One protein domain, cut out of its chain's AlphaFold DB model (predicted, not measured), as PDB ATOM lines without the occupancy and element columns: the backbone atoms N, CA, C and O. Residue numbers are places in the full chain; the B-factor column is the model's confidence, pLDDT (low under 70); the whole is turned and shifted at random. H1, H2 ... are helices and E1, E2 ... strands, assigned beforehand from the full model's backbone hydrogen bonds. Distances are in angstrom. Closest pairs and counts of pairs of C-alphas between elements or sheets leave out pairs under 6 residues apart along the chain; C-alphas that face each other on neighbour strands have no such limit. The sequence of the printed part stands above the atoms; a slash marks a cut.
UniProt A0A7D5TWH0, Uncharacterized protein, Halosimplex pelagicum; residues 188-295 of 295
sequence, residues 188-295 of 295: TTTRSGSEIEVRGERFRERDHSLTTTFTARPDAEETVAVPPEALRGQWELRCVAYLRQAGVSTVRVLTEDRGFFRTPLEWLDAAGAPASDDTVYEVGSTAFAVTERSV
ATOM      1  N   THR A 188     -19.184  24.904 -39.490       86.75
ATOM      2  CA  THR A 188     -17.739  25.074 -39.288       86.75
ATOM      3  C   THR A 188     -17.049  23.733 -39.494       86.75
ATOM      4  O   THR A 188     -17.449  22.736 -38.892       86.75
ATOM      5  N   THR A 189     -15.997  23.699 -40.314       92.31
ATOM      6  CA  THR A 189     -15.261  22.464 -40.618       92.31
ATOM      7  C   THR A 189     -13.801  22.545 -40.204       92.31
ATOM      8  O   THR A 189     -13.119  23.511 -40.545       92.31
ATOM      9  N   THR A 190     -13.296  21.491 -39.568       94.62
ATOM     10  CA  THR A 190     -11.864  21.302 -39.303       94.62
ATOM     11  C   THR A 190     -11.395  20.027 -39.990       94.62
ATOM     12  O   THR A 190     -11.995  18.974 -39.798       94.62
ATOM     13  N   ARG A 191     -10.325  20.101 -40.790       95.50
ATOM     14  CA  ARG A 191      -9.747  18.933 -41.470       95.50
ATOM     15  C   ARG A 191      -8.490  18.453 -40.752       95.50
ATOM     16  O   ARG A 191      -7.592  19.249 -40.491       95.50
ATOM     17  N   SER A 192      -8.404  17.147 -40.513       95.12
ATOM     18  CA  SER A 192      -7.226  16.463 -39.980       95.12
ATOM     19  C   SER A 192      -6.933  15.228 -40.832       95.12
ATOM     20  O   SER A 192      -7.589  14.198 -40.706       95.12
ATOM     21  N   GLY A 193      -5.979  15.339 -41.761       94.94
ATOM     22  CA  GLY A 193      -5.676  14.259 -42.705       94.94
ATOM     23  C   GLY A 193      -6.883  13.904 -43.583       94.94
ATOM     24  O   GLY A 193      -7.354  14.743 -44.363       94.94
ATOM     25  N   SER A 194      -7.361  12.661 -43.458       95.44
ATOM     26  CA  SER A 194      -8.535  12.147 -44.173       95.44
ATOM     27  C   SER A 194      -9.857  12.325 -43.428       95.44
ATOM     28  O   SER A 194     -10.902  11.893 -43.919       95.44
ATOM     29  N   GLU A 195      -9.834  12.984 -42.273       97.00
ATOM     30  CA  GLU A 195     -11.017  13.231 -41.464       97.00
ATOM     31  C   GLU A 195     -11.453  14.695 -41.549       97.00
ATOM     32  O   GLU A 195     -10.629  15.617 -41.515       97.00
ATOM     33  N   ILE A 196     -12.763  14.907 -41.623       96.25
ATOM     34  CA  ILE A 196     -13.390  16.216 -41.454       96.25
ATOM     35  C   ILE A 196     -14.272  16.163 -40.212       96.25
ATOM     36  O   ILE A 196     -15.181  15.346 -40.126       96.25
ATOM     37  N   GLU A 197     -14.030  17.061 -39.262       95.62
ATOM     38  CA  GLU A 197     -14.981  17.365 -38.198       95.62
ATOM     39  C   GLU A 197     -15.883  18.516 -38.654       95.62
ATOM     40  O   GLU A 197     -15.388  19.560 -39.085       95.62
ATOM     41  N   VAL A 198     -17.195  18.331 -38.554       93.25
ATOM     42  CA  VAL A 198     -18.228  19.300 -38.920       93.25
ATOM     43  C   VAL A 198     -19.008  19.672 -37.666       93.25
ATOM     44  O   VAL A 198     -19.524  18.802 -36.968       93.25
ATOM     45  N   ARG A 199     -19.120  20.969 -37.385       90.81
ATOM     46  CA  ARG A 199     -19.922  21.505 -36.280       90.81
ATOM     47  C   ARG A 199     -21.059  22.338 -36.845       90.81
ATOM     48  O   ARG A 199     -20.809  23.249 -37.639       90.81
ATOM     49  N   GLY A 200     -22.287  22.032 -36.434       81.19
ATOM     50  CA  GLY A 200     -23.444  22.859 -36.779       81.19
ATOM     51  C   GLY A 200     -23.380  24.213 -36.085       81.19
ATOM     52  O   GLY A 200     -22.820  24.319 -34.997       81.19
ATOM     53  N   GLU A 201     -23.980  25.247 -36.678       71.69
ATOM     54  CA  GLU A 201     -23.984  26.615 -36.127       71.69
ATOM     55  C   GLU A 201     -24.464  26.670 -34.665       71.69
ATOM     56  O   GLU A 201     -23.974  27.450 -33.849       71.69
ATOM     57  N   ARG A 202     -25.424  25.806 -34.316       66.94
ATOM     58  CA  ARG A 202     -26.012  25.734 -32.972       66.94
ATOM     59  C   ARG A 202     -25.286  24.783 -32.025       66.94
ATOM     60  O   ARG A 202     -25.702  24.679 -30.877       66.94
ATOM     61  N   PHE A 203     -24.230  24.101 -32.470       75.44
ATOM     62  CA  PHE A 203     -23.457  23.222 -31.604       75.44
ATOM     63  C   PHE A 203     -22.875  24.022 -30.433       75.44
ATOM     64  O   PHE A 203     -22.144  24.996 -30.619       75.44
ATOM     65  N   ARG A 204     -23.206  23.597 -29.214       72.94
ATOM     66  CA  ARG A 204     -22.610  24.101 -27.980       72.94
ATOM     67  C   ARG A 204     -22.018  22.918 -27.247       72.94
ATOM     68  O   ARG A 204     -22.696  21.913 -27.072       72.94
ATOM     69  N   GLU A 205     -20.776  23.063 -26.809       67.56
ATOM     70  CA  GLU A 205     -20.120  22.101 -25.927       67.56
ATOM     71  C   GLU A 205     -20.905  22.081 -24.600       67.56
ATOM     72  O   GLU A 205     -20.817  22.998 -23.783       67.56
ATOM     73  N   ARG A 206     -21.809  21.109 -24.476       66.44
ATOM     74  CA  ARG A 206     -22.723  20.868 -23.351       66.44
ATOM     75  C   ARG A 206     -22.841  19.359 -23.148       66.44
ATOM     76  O   ARG A 206     -22.550  18.605 -24.071       66.44
ATOM     77  N   ASP A 207     -23.339  18.952 -21.984       57.47
ATOM     78  CA  ASP A 207     -23.447  17.557 -21.512       57.47
ATOM     79  C   ASP A 207     -24.370  16.629 -22.343       57.47
ATOM     80  O   ASP A 207     -24.624  15.504 -21.928       57.47
ATOM     81  N   HIS A 208     -24.896  17.085 -23.487       62.12
ATOM     82  CA  HIS A 208     -25.778  16.312 -24.369       62.12
ATOM     83  C   HIS A 208     -25.407  16.566 -25.832       62.12
ATOM     84  O   HIS A 208     -26.030  17.377 -26.528       62.12
ATOM     85  N   SER A 209     -24.337  15.916 -26.285       76.38
ATOM     86  CA  SER A 209     -23.889  16.021 -27.675       76.38
ATOM     87  C   SER A 209     -24.096  14.704 -28.409       76.38
ATOM     88  O   SER A 209     -23.742  13.635 -27.913       76.38
ATOM     89  N   LEU A 210     -24.649  14.788 -29.617       84.25
ATOM     90  CA  LEU A 210     -24.708  13.657 -30.528       84.25
ATOM     91  C   LEU A 210     -23.521  13.749 -31.483       84.25
ATOM     92  O   LEU A 210     -23.306  14.763 -32.155       84.25
ATOM     93  N   THR A 211     -22.743  12.673 -31.550       89.44
ATOM     94  CA  THR A 211     -21.706  12.503 -32.564       89.44
ATOM     95  C   THR A 211     -22.192  11.517 -33.614       89.44
ATOM     96  O   THR A 211     -22.340  10.330 -33.331       89.44
ATOM     97  N   THR A 212     -22.381  11.995 -34.843       90.81
ATOM     98  CA  THR A 212     -22.658  11.142 -36.008       90.81
ATOM     99  C   THR A 212     -21.390  11.015 -36.839       90.81
ATOM    100  O   THR A 212     -20.788  12.020 -37.205       90.81
ATOM    101  N   THR A 213     -20.958   9.797 -37.146       94.19
ATOM    102  CA  THR A 213     -19.766   9.558 -37.969       94.19
ATOM    103  C   THR A 213     -20.152   8.854 -39.258       94.19
ATOM    104  O   THR A 213     -20.726   7.770 -39.224       94.19
ATOM    105  N   PHE A 214     -19.792   9.459 -40.387       94.81
ATOM    106  CA  PHE A 214     -19.900   8.878 -41.719       94.81
ATOM    107  C   PHE A 214     -18.531   8.359 -42.143       94.81
ATOM    108  O   PHE A 214     -17.558   9.117 -42.141       94.81
ATOM    109  N   THR A 215     -18.450   7.092 -42.530       96.44
ATOM    110  CA  THR A 215     -17.195   6.462 -42.967       96.44
ATOM    111  C   THR A 215     -17.353   5.947 -44.384       96.44
ATOM    112  O   THR A 215     -18.270   5.174 -44.644       96.44
ATOM    113  N   ALA A 216     -16.469   6.345 -45.298       96.50
ATOM    114  CA  ALA A 216     -16.468   5.856 -46.671       96.50
ATOM    115  C   ALA A 216     -16.238   4.336 -46.719       96.50
ATOM    116  O   ALA A 216     -15.378   3.798 -46.019       96.50
ATOM    117  N   ARG A 217     -16.997   3.648 -47.574       96.56
ATOM    118  CA  ARG A 217     -16.925   2.197 -47.796       96.56
ATOM    119  C   ARG A 217     -16.905   1.898 -49.302       96.56
ATOM    120  O   ARG A 217     -17.849   1.300 -49.805       96.56
ATOM    121  N   PRO A 218     -15.869   2.340 -50.039       94.94
ATOM    122  CA  PRO A 218     -15.842   2.262 -51.504       94.94
ATOM    123  C   PRO A 218     -15.849   0.826 -52.049       94.94
ATOM    124  O   PRO A 218     -16.272   0.618 -53.178       94.94
ATOM    125  N   ASP A 219     -15.405  -0.140 -51.243       95.38
ATOM    126  CA  ASP A 219     -15.299  -1.554 -51.614       95.38
ATOM    127  C   ASP A 219     -16.461  -2.401 -51.059       95.38
ATOM    128  O   ASP A 219     -16.338  -3.619 -50.936       95.38
ATOM    129  N   ALA A 220     -17.568  -1.776 -50.642       95.00
ATOM    130  CA  ALA A 220     -18.737  -2.512 -50.168       95.00
ATOM    131  C   ALA A 220     -19.406  -3.272 -51.323       95.00
ATOM    132  O   ALA A 220     -19.742  -2.682 -52.346       95.00
ATOM    133  N   GLU A 221     -19.607  -4.579 -51.146       93.56
ATOM    134  CA  GLU A 221     -20.265  -5.433 -52.145       93.56
ATOM    135  C   GLU A 221     -21.789  -5.252 -52.152       93.56
ATOM    136  O   GLU A 221     -22.423  -5.371 -53.198       93.56
ATOM    137  N   GLU A 222     -22.365  -4.936 -50.990       92.62
ATOM    138  CA  GLU A 222     -23.793  -4.691 -50.811       92.62
ATOM    139  C   GLU A 222     -24.006  -3.271 -50.291       92.62
ATOM    140  O   GLU A 222     -23.443  -2.876 -49.265       92.62
ATOM    141  N   THR A 223     -24.826  -2.501 -51.006       93.50
ATOM    142  CA  THR A 223     -25.197  -1.136 -50.637       93.50
ATOM    143  C   THR A 223     -26.706  -0.936 -50.728       93.50
ATOM    144  O   THR A 223     -27.413  -1.612 -51.478       93.50
ATOM    145  N   VAL A 224     -27.220   0.013 -49.946       91.12
ATOM    146  CA  VAL A 224     -28.590   0.515 -50.063       91.12
ATOM    147  C   VAL A 224     -28.543   1.884 -50.722       91.12
ATOM    148  O   VAL A 224     -28.069   2.851 -50.127       91.12
ATOM    149  N   ALA A 225     -29.036   1.975 -51.955       92.50
ATOM    150  CA  ALA A 225     -29.068   3.228 -52.692       92.50
ATOM    151  C   ALA A 225     -30.108   4.188 -52.082       92.50
ATOM    152  O   ALA A 225     -31.272   3.826 -51.921       92.50
ATOM    153  N   VAL A 226     -29.698   5.415 -51.750       91.25
ATOM    154  CA  VAL A 226     -30.541   6.433 -51.104       91.25
ATOM    155  C   VAL A 226     -30.644   7.675 -52.000       91.25
ATOM    156  O   VAL A 226     -29.616   8.208 -52.435       91.25
ATOM    157  N   PRO A 227     -31.860   8.189 -52.272       91.44
ATOM    158  CA  PRO A 227     -32.026   9.405 -53.057       91.44
ATOM    159  C   PRO A 227     -31.486  10.640 -52.302       91.44
ATOM    160  O   PRO A 227     -31.734  10.779 -51.100       91.44
ATOM    161  N   PRO A 228     -30.789  11.582 -52.973       89.56
ATOM    162  CA  PRO A 228     -30.318  12.837 -52.368       89.56
ATOM    163  C   PRO A 228     -31.403  13.626 -51.620       89.56
ATOM    164  O   PRO A 228     -31.123  14.280 -50.614       89.56
ATOM    165  N   GLU A 229     -32.643  13.541 -52.092       87.88
ATOM    166  CA  GLU A 229     -33.832  14.159 -51.516       87.88
ATOM    167  C   GLU A 229     -34.089  13.702 -50.074       87.88
ATOM    168  O   GLU A 229     -34.436  14.525 -49.226       87.88
ATOM    169  N   ALA A 230     -33.873  12.413 -49.777       86.56
ATOM    170  CA  ALA A 230     -34.058  11.856 -48.437       86.56
ATOM    171  C   ALA A 230     -33.029  12.419 -47.441       86.56
ATOM    172  O   ALA A 230     -33.313  12.564 -46.255       86.56
ATOM    173  N   LEU A 231     -31.851  12.816 -47.931       86.69
ATOM    174  CA  LEU A 231     -30.789  13.396 -47.110       86.69
ATOM    175  C   LEU A 231     -30.929  14.921 -46.961       86.69
ATOM    176  O   LEU A 231     -30.422  15.491 -46.001       86.69
ATOM    177  N   ARG A 232     -31.618  15.607 -47.886       81.88
ATOM    178  CA  ARG A 232     -31.696  17.082 -47.938       81.88
ATOM    179  C   ARG A 232     -32.300  17.711 -46.681       81.88
ATOM    180  O   ARG A 232     -31.873  18.792 -46.276       81.88
ATOM    181  N   GLY A 233     -33.335  17.105 -46.106       73.50
ATOM    182  CA  GLY A 233     -34.034  17.704 -44.966       73.50
ATOM    183  C   GLY A 233     -33.273  17.600 -43.648       73.50
ATOM    184  O   GLY A 233     -33.532  18.422 -42.772       73.50
ATOM    185  N   GLN A 234     -32.314  16.674 -43.546       79.62
ATOM    186  CA  GLN A 234     -31.532  16.414 -42.338       79.62
ATOM    187  C   GLN A 234     -30.138  17.020 -42.469       79.62
ATOM    188  O   GLN A 234     -29.344  16.628 -43.325       79.62
ATOM    189  N   TRP A 235     -29.844  18.013 -41.633       84.75
ATOM    190  CA  TRP A 235     -28.603  18.782 -41.718       84.75
ATOM    191  C   TRP A 235     -27.362  17.881 -41.598       84.75
ATOM    192  O   TRP A 235     -26.415  18.017 -42.370       84.75
ATOM    193  N   GLU A 236     -27.418  16.904 -40.699       86.75
ATOM    194  CA  GLU A 236     -26.376  15.930 -40.401       86.75
ATOM    195  C   GLU A 236     -26.107  15.016 -41.598       86.75
ATOM    196  O   GLU A 236     -24.956  14.841 -41.996       86.75
ATOM    197  N   LEU A 237     -27.161  14.475 -42.221       86.38
ATOM    198  CA  LEU A 237     -27.036  13.579 -43.374       86.38
ATOM    199  C   LEU A 237     -26.455  14.294 -44.597       86.38
ATOM    200  O   LEU A 237     -25.720  13.686 -45.375       86.38
ATOM    201  N   ARG A 238     -26.692  15.603 -44.754       90.00
ATOM    202  CA  ARG A 238     -26.059  16.395 -45.824       90.00
ATOM    203  C   ARG A 238     -24.536  16.450 -45.709       90.00
ATOM    204  O   ARG A 238     -23.868  16.656 -46.725       90.00
ATOM    205  N   CYS A 239     -23.973  16.244 -44.518       91.44
ATOM    206  CA  CYS A 239     -22.525  16.200 -44.321       91.44
ATOM    207  C   CYS A 239     -21.860  15.028 -45.053       91.44
ATOM    208  O   CYS A 239     -20.663  15.102 -45.324       91.44
ATOM    209  N   VAL A 240     -22.601  13.995 -45.477       92.19
ATOM    210  CA  VAL A 240     -22.051  12.930 -46.332       92.19
ATOM    211  C   VAL A 240     -21.455  13.479 -47.635       92.19
ATOM    212  O   VAL A 240     -20.516  12.907 -48.185       92.19
ATOM    213  N   ALA A 241     -21.923  14.640 -48.109       91.50
ATOM    214  CA  ALA A 241     -21.359  15.302 -49.279       91.50
ATOM    215  C   ALA A 241     -19.866  15.653 -49.106       91.50
ATOM    216  O   ALA A 241     -19.151  15.752 -50.104       91.50
ATOM    217  N   TYR A 242     -19.364  15.787 -47.870       92.81
ATOM    218  CA  TYR A 242     -17.935  15.972 -47.600       92.81
ATOM    219  C   TYR A 242     -17.088  14.740 -47.966       92.81
ATOM    220  O   TYR A 242     -15.932  14.918 -48.346       92.81
ATOM    221  N   LEU A 243     -17.642  13.518 -47.953       93.62
ATOM    222  CA  LEU A 243     -16.926  12.301 -48.379       93.62
ATOM    223  C   LEU A 243     -16.589  12.294 -49.879       93.62
ATOM    224  O   LEU A 243     -15.717  11.552 -50.314       93.62
ATOM    225  N   ARG A 244     -17.245  13.140 -50.684       92.06
ATOM    226  CA  ARG A 244     -16.923  13.309 -52.112       92.06
ATOM    227  C   ARG A 244     -15.659  14.133 -52.343       92.06
ATOM    228  O   ARG A 244     -15.172  14.207 -53.470       92.06
ATOM    229  N   GLN A 245     -15.140  14.796 -51.309       90.81
ATOM    230  CA  GLN A 245     -13.912  15.569 -51.421       90.81
ATOM    231  C   GLN A 245     -12.694  14.645 -51.475       90.81
ATOM    232  O   GLN A 245     -12.604  13.647 -50.762       90.81
ATOM    233  N   ALA A 246     -11.713  15.014 -52.299       91.06
ATOM    234  CA  ALA A 246     -10.511  14.215 -52.473       91.06
ATOM    235  C   ALA A 246      -9.769  13.988 -51.141       91.06
ATOM    236  O   ALA A 246      -9.450  14.930 -50.400       91.06
ATOM    237  N   GLY A 247      -9.467  12.718 -50.868       92.38
ATOM    238  CA  GLY A 247      -8.719  12.288 -49.691       92.38
ATOM    239  C   GLY A 247      -9.490  12.393 -48.377       92.38
ATOM    240  O   GLY A 247      -8.840  12.495 -47.343       92.38
ATOM    241  N   VAL A 248     -10.826  12.425 -48.399       96.56
ATOM    242  CA  VAL A 248     -11.667  12.342 -47.196       96.56
ATOM    243  C   VAL A 248     -12.246  10.933 -47.091       96.56
ATOM    244  O   VAL A 248     -12.874  10.451 -48.026       96.56
ATOM    245  N   SER A 249     -12.023  10.269 -45.958       96.69
ATOM    246  CA  SER A 249     -12.549   8.929 -45.656       96.69
ATOM    247  C   SER A 249     -13.565   8.941 -44.519       96.69
ATOM    248  O   SER A 249     -14.368   8.018 -44.419       96.69
ATOM    249  N   THR A 250     -13.532   9.970 -43.670       97.06
ATOM    250  CA  THR A 250     -14.350  10.044 -42.460       97.06
ATOM    251  C   THR A 250     -14.883  11.459 -42.277       97.06
ATOM    252  O   THR A 250     -14.139  12.434 -42.398       97.06
ATOM    253  N   VAL A 251     -16.163  11.578 -41.945       96.38
ATOM    254  CA  VAL A 251     -16.804  12.842 -41.577       96.38
ATOM    255  C   VAL A 251     -17.450  12.660 -40.214       96.38
ATOM    256  O   VAL A 251     -18.380  11.873 -40.068       96.38
ATOM    257  N   ARG A 252     -16.961  13.386 -39.212       95.56
ATOM    258  CA  ARG A 252     -17.512  13.396 -37.857       95.56
ATOM    259  C   ARG A 252     -18.331  14.658 -37.662       95.56
ATOM    260  O   ARG A 252     -17.804  15.759 -37.744       95.56
ATOM    261  N   VAL A 253     -19.612  14.496 -37.397       92.56
ATOM    262  CA  VAL A 253     -20.574  15.577 -37.233       92.56
ATOM    263  C   VAL A 253     -20.935  15.697 -35.762       92.56
ATOM    264  O   VAL A 253     -21.331  14.714 -35.139       92.56
ATOM    265  N   LEU A 254     -20.774  16.901 -35.220       90.62
ATOM    266  CA  LEU A 254     -21.100  17.238 -33.841       90.62
ATOM    267  C   LEU A 254     -22.350  18.121 -33.814       90.62
ATOM    268  O   LEU A 254     -22.346  19.229 -34.368       90.62
ATOM    269  N   THR A 255     -23.404  17.636 -33.157       84.75
ATOM    270  CA  THR A 255     -24.666  18.361 -32.974       84.75
ATOM    271  C   THR A 255     -25.104  18.390 -31.514       84.75
ATOM    272  O   THR A 255     -24.653  17.604 -30.683       84.75
ATOM    273  N   GLU A 256     -25.941  19.376 -31.184       81.81
ATOM    274  CA  GLU A 256     -26.659  19.399 -29.907       81.81
ATOM    275  C   GLU A 256     -27.723  18.297 -29.952       81.81
ATOM    276  O   GLU A 256     -28.514  18.262 -30.900       81.81
ATOM    277  N   ASP A 257     -27.739  17.412 -28.956       71.94
ATOM    278  CA  ASP A 257     -28.822  16.446 -28.812       71.94
ATOM    279  C   ASP A 257     -30.107  17.211 -28.478       71.94
ATOM    280  O   ASP A 257     -30.203  17.930 -27.480       71.94
ATOM    281  N   ARG A 258     -31.094  17.109 -29.366       64.75
ATOM    282  CA  ARG A 258     -32.363  17.821 -29.217       64.75
ATOM    283  C   ARG A 258     -33.442  16.986 -28.537       64.75
ATOM    284  O   ARG A 258     -34.549  17.504 -28.395       64.75
ATOM    285  N   GLY A 259     -33.172  15.734 -28.153       56.19
ATOM    286  CA  GLY A 259     -34.054  14.843 -27.380       56.19
ATOM    287  C   GLY A 259     -35.423  14.491 -27.995       56.19
ATOM    288  O   GLY A 259     -36.078  13.568 -27.526       56.19
ATOM    289  N   PHE A 260     -35.873  15.209 -29.029       52.78
ATOM    290  CA  PHE A 260     -37.208  15.113 -29.633       52.78
ATOM    291  C   PHE A 260     -37.188  14.823 -31.139       52.78
ATOM    292  O   PHE A 260     -38.250  14.653 -31.736       52.78
ATOM    293  N   PHE A 261     -36.017  14.799 -31.773       59.69
ATOM    294  CA  PHE A 261     -35.899  14.580 -33.215       59.69
ATOM    295  C   PHE A 261     -35.284  13.218 -33.493       59.69
ATOM    296  O   PHE A 261     -34.396  12.786 -32.761       59.69
ATOM    297  N   ARG A 262     -35.768  12.573 -34.559       67.12
ATOM    298  CA  ARG A 262     -35.244  11.290 -35.015       67.12
ATOM    299  C   ARG A 262     -33.753  11.387 -35.324       67.12
ATOM    300  O   ARG A 262     -33.326  12.394 -35.899       67.12
ATOM    301  N   THR A 263     -32.986  10.360 -34.976       74.94
ATOM    302  CA  THR A 263     -31.562  10.304 -35.327       74.94
ATOM    303  C   THR A 263     -31.372  10.105 -36.839       74.94
ATOM    304  O   THR A 263     -32.299   9.673 -37.533       74.94
ATOM    305  N   PRO A 264     -30.204  10.450 -37.409       74.81
ATOM    306  CA  PRO A 264     -29.884  10.138 -38.803       74.81
ATOM    307  C   PRO A 264     -30.186   8.687 -39.223       74.81
ATOM    308  O   PRO A 264     -30.737   8.484 -40.307       74.81
ATOM    309  N   LEU A 265     -29.885   7.694 -38.381       75.88
ATOM    310  CA  LEU A 265     -30.223   6.286 -38.631       75.88
ATOM    311  C   LEU A 265     -31.737   6.047 -38.661       75.88
ATOM    312  O   LEU A 265     -32.234   5.421 -39.595       75.88
ATOM    313  N   GLU A 266     -32.488   6.597 -37.707       76.31
ATOM    314  CA  GLU A 266     -33.954   6.489 -37.688       76.31
ATOM    315  C   GLU A 266     -34.607   7.139 -38.918       76.31
ATOM    316  O   GLU A 266     -35.672   6.711 -39.368       76.31
ATOM    317  N   TRP A 267     -33.984   8.172 -39.488       73.69
ATOM    318  CA  TRP A 267     -34.439   8.770 -40.744       73.69
ATOM    319  C   TRP A 267     -34.206   7.876 -41.953       73.69
ATOM    320  O   TRP A 267     -35.067   7.827 -42.831       73.69
ATOM    321  N   LEU A 268     -33.072   7.179 -42.008       76.25
ATOM    322  CA  LEU A 268     -32.793   6.219 -43.074       76.25
ATOM    323  C   LEU A 268     -33.759   5.029 -42.988       76.25
ATOM    324  O   LEU A 268     -34.358   4.675 -44.004       76.25
ATOM    325  N   ASP A 269     -34.016   4.525 -41.777       74.88
ATOM    326  CA  ASP A 269     -35.008   3.469 -41.534       74.88
ATOM    327  C   ASP A 269     -36.407   3.885 -41.983       74.88
ATOM    328  O   ASP A 269     -37.068   3.207 -42.770       74.88
ATOM    329  N   ALA A 270     -36.831   5.078 -41.564       58.62
ATOM    330  CA  ALA A 270     -38.122   5.644 -41.928       58.62
ATOM    331  C   ALA A 270     -38.268   5.936 -43.426       58.62
ATOM    332  O   ALA A 270     -39.388   6.041 -43.925       58.62
ATOM    333  N   ALA A 271     -37.153   6.080 -44.138       59.88
ATOM    334  CA  ALA A 271     -37.125   6.189 -45.585       59.88
ATOM    335  C   ALA A 271     -37.112   4.808 -46.274       59.88
ATOM    336  O   ALA A 271     -36.860   4.735 -47.470       59.88
ATOM    337  N   GLY A 272     -37.371   3.714 -45.554       64.31
ATOM    338  CA  GLY A 272     -37.414   2.363 -46.115       64.31
ATOM    339  C   GLY A 272     -36.035   1.756 -46.394       64.31
ATOM    340  O   GLY A 272     -35.941   0.748 -47.102       64.31
ATOM    341  N   ALA A 273     -34.956   2.349 -45.868       65.69
ATOM    342  CA  ALA A 273     -33.619   1.769 -45.898       65.69
ATOM    343  C   ALA A 273     -33.332   1.120 -44.537       65.69
ATOM    344  O   ALA A 273     -33.167   1.861 -43.577       65.69
ATOM    345  N   PRO A 274     -33.245  -0.219 -44.429       69.25
ATOM    346  CA  PRO A 274     -33.093  -0.883 -43.136       69.25
ATOM    347  C   PRO A 274     -31.876  -0.328 -42.393       69.25
ATOM    348  O   PRO A 274     -30.738  -0.488 -42.853       69.25
ATOM    349  N   ALA A 275     -32.116   0.339 -41.264       72.12
ATOM    350  CA  ALA A 275     -31.037   0.967 -40.524       72.12
ATOM    351  C   ALA A 275     -30.392  -0.023 -39.558       72.12
ATOM    352  O   ALA A 275     -31.008  -0.511 -38.613       72.12
ATOM    353  N   SER A 276     -29.116  -0.304 -39.794       76.56
ATOM    354  CA  SER A 276     -28.248  -0.993 -38.850       76.56
ATOM    355  C   SER A 276     -26.859  -0.369 -38.909       76.56
ATOM    356  O   SER A 276     -26.492   0.221 -39.929       76.56
ATOM    357  N   ASP A 277     -26.075  -0.532 -37.842       75.12
ATOM    358  CA  ASP A 277     -24.675  -0.086 -37.803       75.12
ATOM    359  C   ASP A 277     -23.813  -0.753 -38.900       75.12
ATOM    360  O   ASP A 277     -22.761  -0.229 -39.277       75.12
ATOM    361  N   ASP A 278     -24.275  -1.884 -39.442       83.94
ATOM    362  CA  ASP A 278     -23.616  -2.634 -40.512       83.94
ATOM    363  C   ASP A 278     -24.125  -2.266 -41.918       83.94
ATOM    364  O   ASP A 278     -23.505  -2.649 -42.914       83.94
ATOM    365  N   THR A 279     -25.218  -1.502 -42.031       90.12
ATOM    366  CA  THR A 279     -25.775  -1.102 -43.328       90.12
ATOM    367  C   THR A 279     -24.837  -0.106 -44.014       90.12
ATOM    368  O   THR A 279     -24.513   0.955 -43.472       90.12
ATOM    369  N   VAL A 280     -24.432  -0.420 -45.248       92.94
ATOM    370  CA  VAL A 280     -23.734   0.528 -46.124       92.94
ATOM    371  C   VAL A 280     -24.751   1.190 -47.043       92.94
ATOM    372  O   VAL A 280     -25.465   0.527 -47.789       92.94
ATOM    373  N   TYR A 281     -24.807   2.513 -47.002       93.31
ATOM    374  CA  TYR A 281     -25.666   3.328 -47.850       93.31
ATOM    375  C   TYR A 281     -24.871   3.880 -49.022       93.31
ATOM    376  O   TYR A 281     -23.669   4.112 -48.911       93.31
ATOM    377  N   GLU A 282     -25.544   4.161 -50.129       93.69
ATOM    378  CA  GLU A 282     -24.937   4.767 -51.306       93.69
ATOM    379  C   GLU A 282     -25.735   5.986 -51.762       93.69
ATOM    380  O   GLU A 282     -26.941   5.912 -51.983       93.69
ATOM    381  N   VAL A 283     -25.055   7.124 -51.926       91.88
ATOM    382  CA  VAL A 283     -25.648   8.337 -52.503       91.88
ATOM    383  C   VAL A 283     -24.815   8.836 -53.681       91.88
ATOM    384  O   VAL A 283     -23.707   9.364 -53.529       91.88
ATOM    385  N   GLY A 284     -25.370   8.727 -54.889       89.56
ATOM    386  CA  GLY A 284     -24.605   8.951 -56.116       89.56
ATOM    387  C   GLY A 284     -23.558   7.852 -56.274       89.56
ATOM    388  O   GLY A 284     -23.926   6.702 -56.394       89.56
ATOM    389  N   SER A 285     -22.271   8.198 -56.244       90.56
ATOM    390  CA  SER A 285     -21.155   7.239 -56.316       90.56
ATOM    391  C   SER A 285     -20.401   7.102 -54.986       90.56
ATOM    392  O   SER A 285     -19.205   6.814 -54.966       90.56
ATOM    393  N   THR A 286     -21.043   7.457 -53.872       94.25
ATOM    394  CA  THR A 286     -20.415   7.494 -52.547       94.25
ATOM    395  C   THR A 286     -21.093   6.482 -51.644       94.25
ATOM    396  O   THR A 286     -22.199   6.742 -51.174       94.25
ATOM    397  N   ALA A 287     -20.408   5.368 -51.391       96.00
ATOM    398  CA  ALA A 287     -20.805   4.367 -50.411       96.00
ATOM    399  C   ALA A 287     -20.249   4.715 -49.020       96.00
ATOM    400  O   ALA A 287     -19.079   5.096 -48.888       96.00
ATOM    401  N   PHE A 288     -21.075   4.609 -47.980       95.50
ATOM    402  CA  PHE A 288     -20.723   4.996 -46.617       95.50
ATOM    403  C   PHE A 288     -21.497   4.210 -45.552       95.50
ATOM    404  O   PHE A 288     -22.632   3.803 -45.765       95.50
ATOM    405  N   ALA A 289     -20.886   4.040 -44.383       94.81
ATOM    406  CA  ALA A 289     -21.552   3.574 -43.168       94.81
ATOM    407  C   ALA A 289     -21.788   4.754 -42.215       94.81
ATOM    408  O   ALA A 289     -21.028   5.731 -42.239       94.81
ATOM    409  N   VAL A 290     -22.816   4.649 -41.374       92.75
ATOM    410  CA  VAL A 290     -23.176   5.652 -40.364       92.75
ATOM    411  C   VAL A 290     -23.092   5.011 -38.988       92.75
ATOM    412  O   VAL A 290     -23.617   3.926 -38.788       92.75
ATOM    413  N   THR A 291     -22.445   5.688 -38.042       91.75
ATOM    414  CA  THR A 291     -22.446   5.286 -36.629       91.75
ATOM    415  C   THR A 291     -22.772   6.480 -35.750       91.75
ATOM    416  O   THR A 291     -22.219   7.566 -35.966       91.75
ATOM    417  N   GLU A 292     -23.593   6.273 -34.729       88.06
ATOM    418  CA  GLU A 292     -24.029   7.314 -33.799       88.06
ATOM    419  C   GLU A 292     -23.516   7.032 -32.384       88.06
ATOM    420  O   GLU A 292     -23.447   5.886 -31.938       88.06
ATOM    421  N   ARG A 293     -23.108   8.085 -31.673       86.69
ATOM    422  CA  ARG A 293     -22.721   8.015 -30.259       86.69
ATOM    423  C   ARG A 293     -23.263   9.223 -29.513       86.69
ATOM    424  O   ARG A 293     -22.901  10.354 -29.843       86.69
ATOM    425  N   SER A 294     -24.071   8.967 -28.492       81.38
ATOM    426  CA  SER A 294     -24.466   9.974 -27.508       81.38
ATOM    427  C   SER A 294     -23.394  10.065 -26.426       81.38
ATOM    428  O   SER A 294     -22.954   9.034 -25.906       81.38
ATOM    429  N   VAL A 295     -22.954  11.286 -26.127       69.44
ATOM    430  CA  VAL A 295     -22.018  11.600 -25.036       69.44
ATOM    431  C   VAL A 295     -22.714  12.492 -24.029       69.44
ATOM    432  O   VAL A 295     -23.307  13.503 -24.481       69.44
TER     433      VAL A 295
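Overview. This is residues 188 to 295 of the 295 residues of an uncharacterized protein of Halosimplex pelagicum (UniProt A0A7D5TWH0). One strongly twisted sheet of six strands curls round a single helix, H2, which packs on one face. The hairpin E1 and E2 makes one edge of the sheet and E5 the other, while H3 only grazes the sheet and the short H1 comes just before H2 in the chain. The printed part has 108 residues, with three named helices and six named strands along the chain as E1 E2 E3 H1 H2 E4 H3 E5 E6, in the mixed class of helices and strands. The sheet is mixed, in the order E1 E2 E4 E3 E6 E5. The whole is compact, with a radius of gyration of the C-alphas of 13.2 A and spans of 39 by 33 by 22 A.

Along the chain. Across the sheet, E1 is residues 188 to 192, beginning at C-alpha 188 (-17.739, 25.074, -39.288). E2 is residues 195 to 200, 16.4 A; E4 residues 250 to 256, 19.9 A; E3 residues 209 to 216, 22.8 A. E6, residues 286 to 294, is 25.5 A long and ends at C-alpha 294 (-24.466, 9.974, -27.508). E5 is residues 280 to 283. H2, residues 235 to 244, is 16.6 A long and begins at C-alpha 235 (-28.603, 18.782, -41.718). H1 is residues 228 to 232 and H3 residues 264 to 270.

Arrangement. E2 and E4 are parallel, with N 198 and O 252 at 2.8 A. The other neighbours are antiparallel: E1 and E2, a hairpin, with N 190 and O 197 at 2.9 A; E4 and E3, with N 253 and O 212 at 2.7 A; E3 and E6, with N 213 and O 291 at 2.8 A; E6 and E5, a hairpin, with N 288 and O 281 at 2.8 A. Residues 224 to 225 pair parallel with residues 281 to 282 of E5. H2 is on the sheet in two layers, a sheet with a helix on one face; its closest C-alphas to E3 are Phe 214 and Val 240, 6.5 A. H1 and H2 only just touch, only at the corner, with 3 pairs of C-alphas within 8 A, the closest Leu 231 and Leu 237 at 5.3 A. H3 only grazes the sheet with residues 264 to 268; it is close to H2 but not clearly touching, about perpendicular at 76 degrees, the closest C-alphas being Leu 237 and Pro 264, 6.4 A. In H1 and H3 every O i to N i+4 pair is within hydrogen-bond range; in H2 0 of 6 are, but 7 of 7 O i to N i+3 pairs.

Size, cuts and confidence. The C-alphas farthest apart are those of Arg 206 and Glu 221, 39.1 A. The printed part has no cut, and the link E3 to H1, 11 residues, is long. Mean pLDDT of the printed part is 84.7; residues 202, 205 to 208, 258 to 262, 270 to 274 and 295 are under 70.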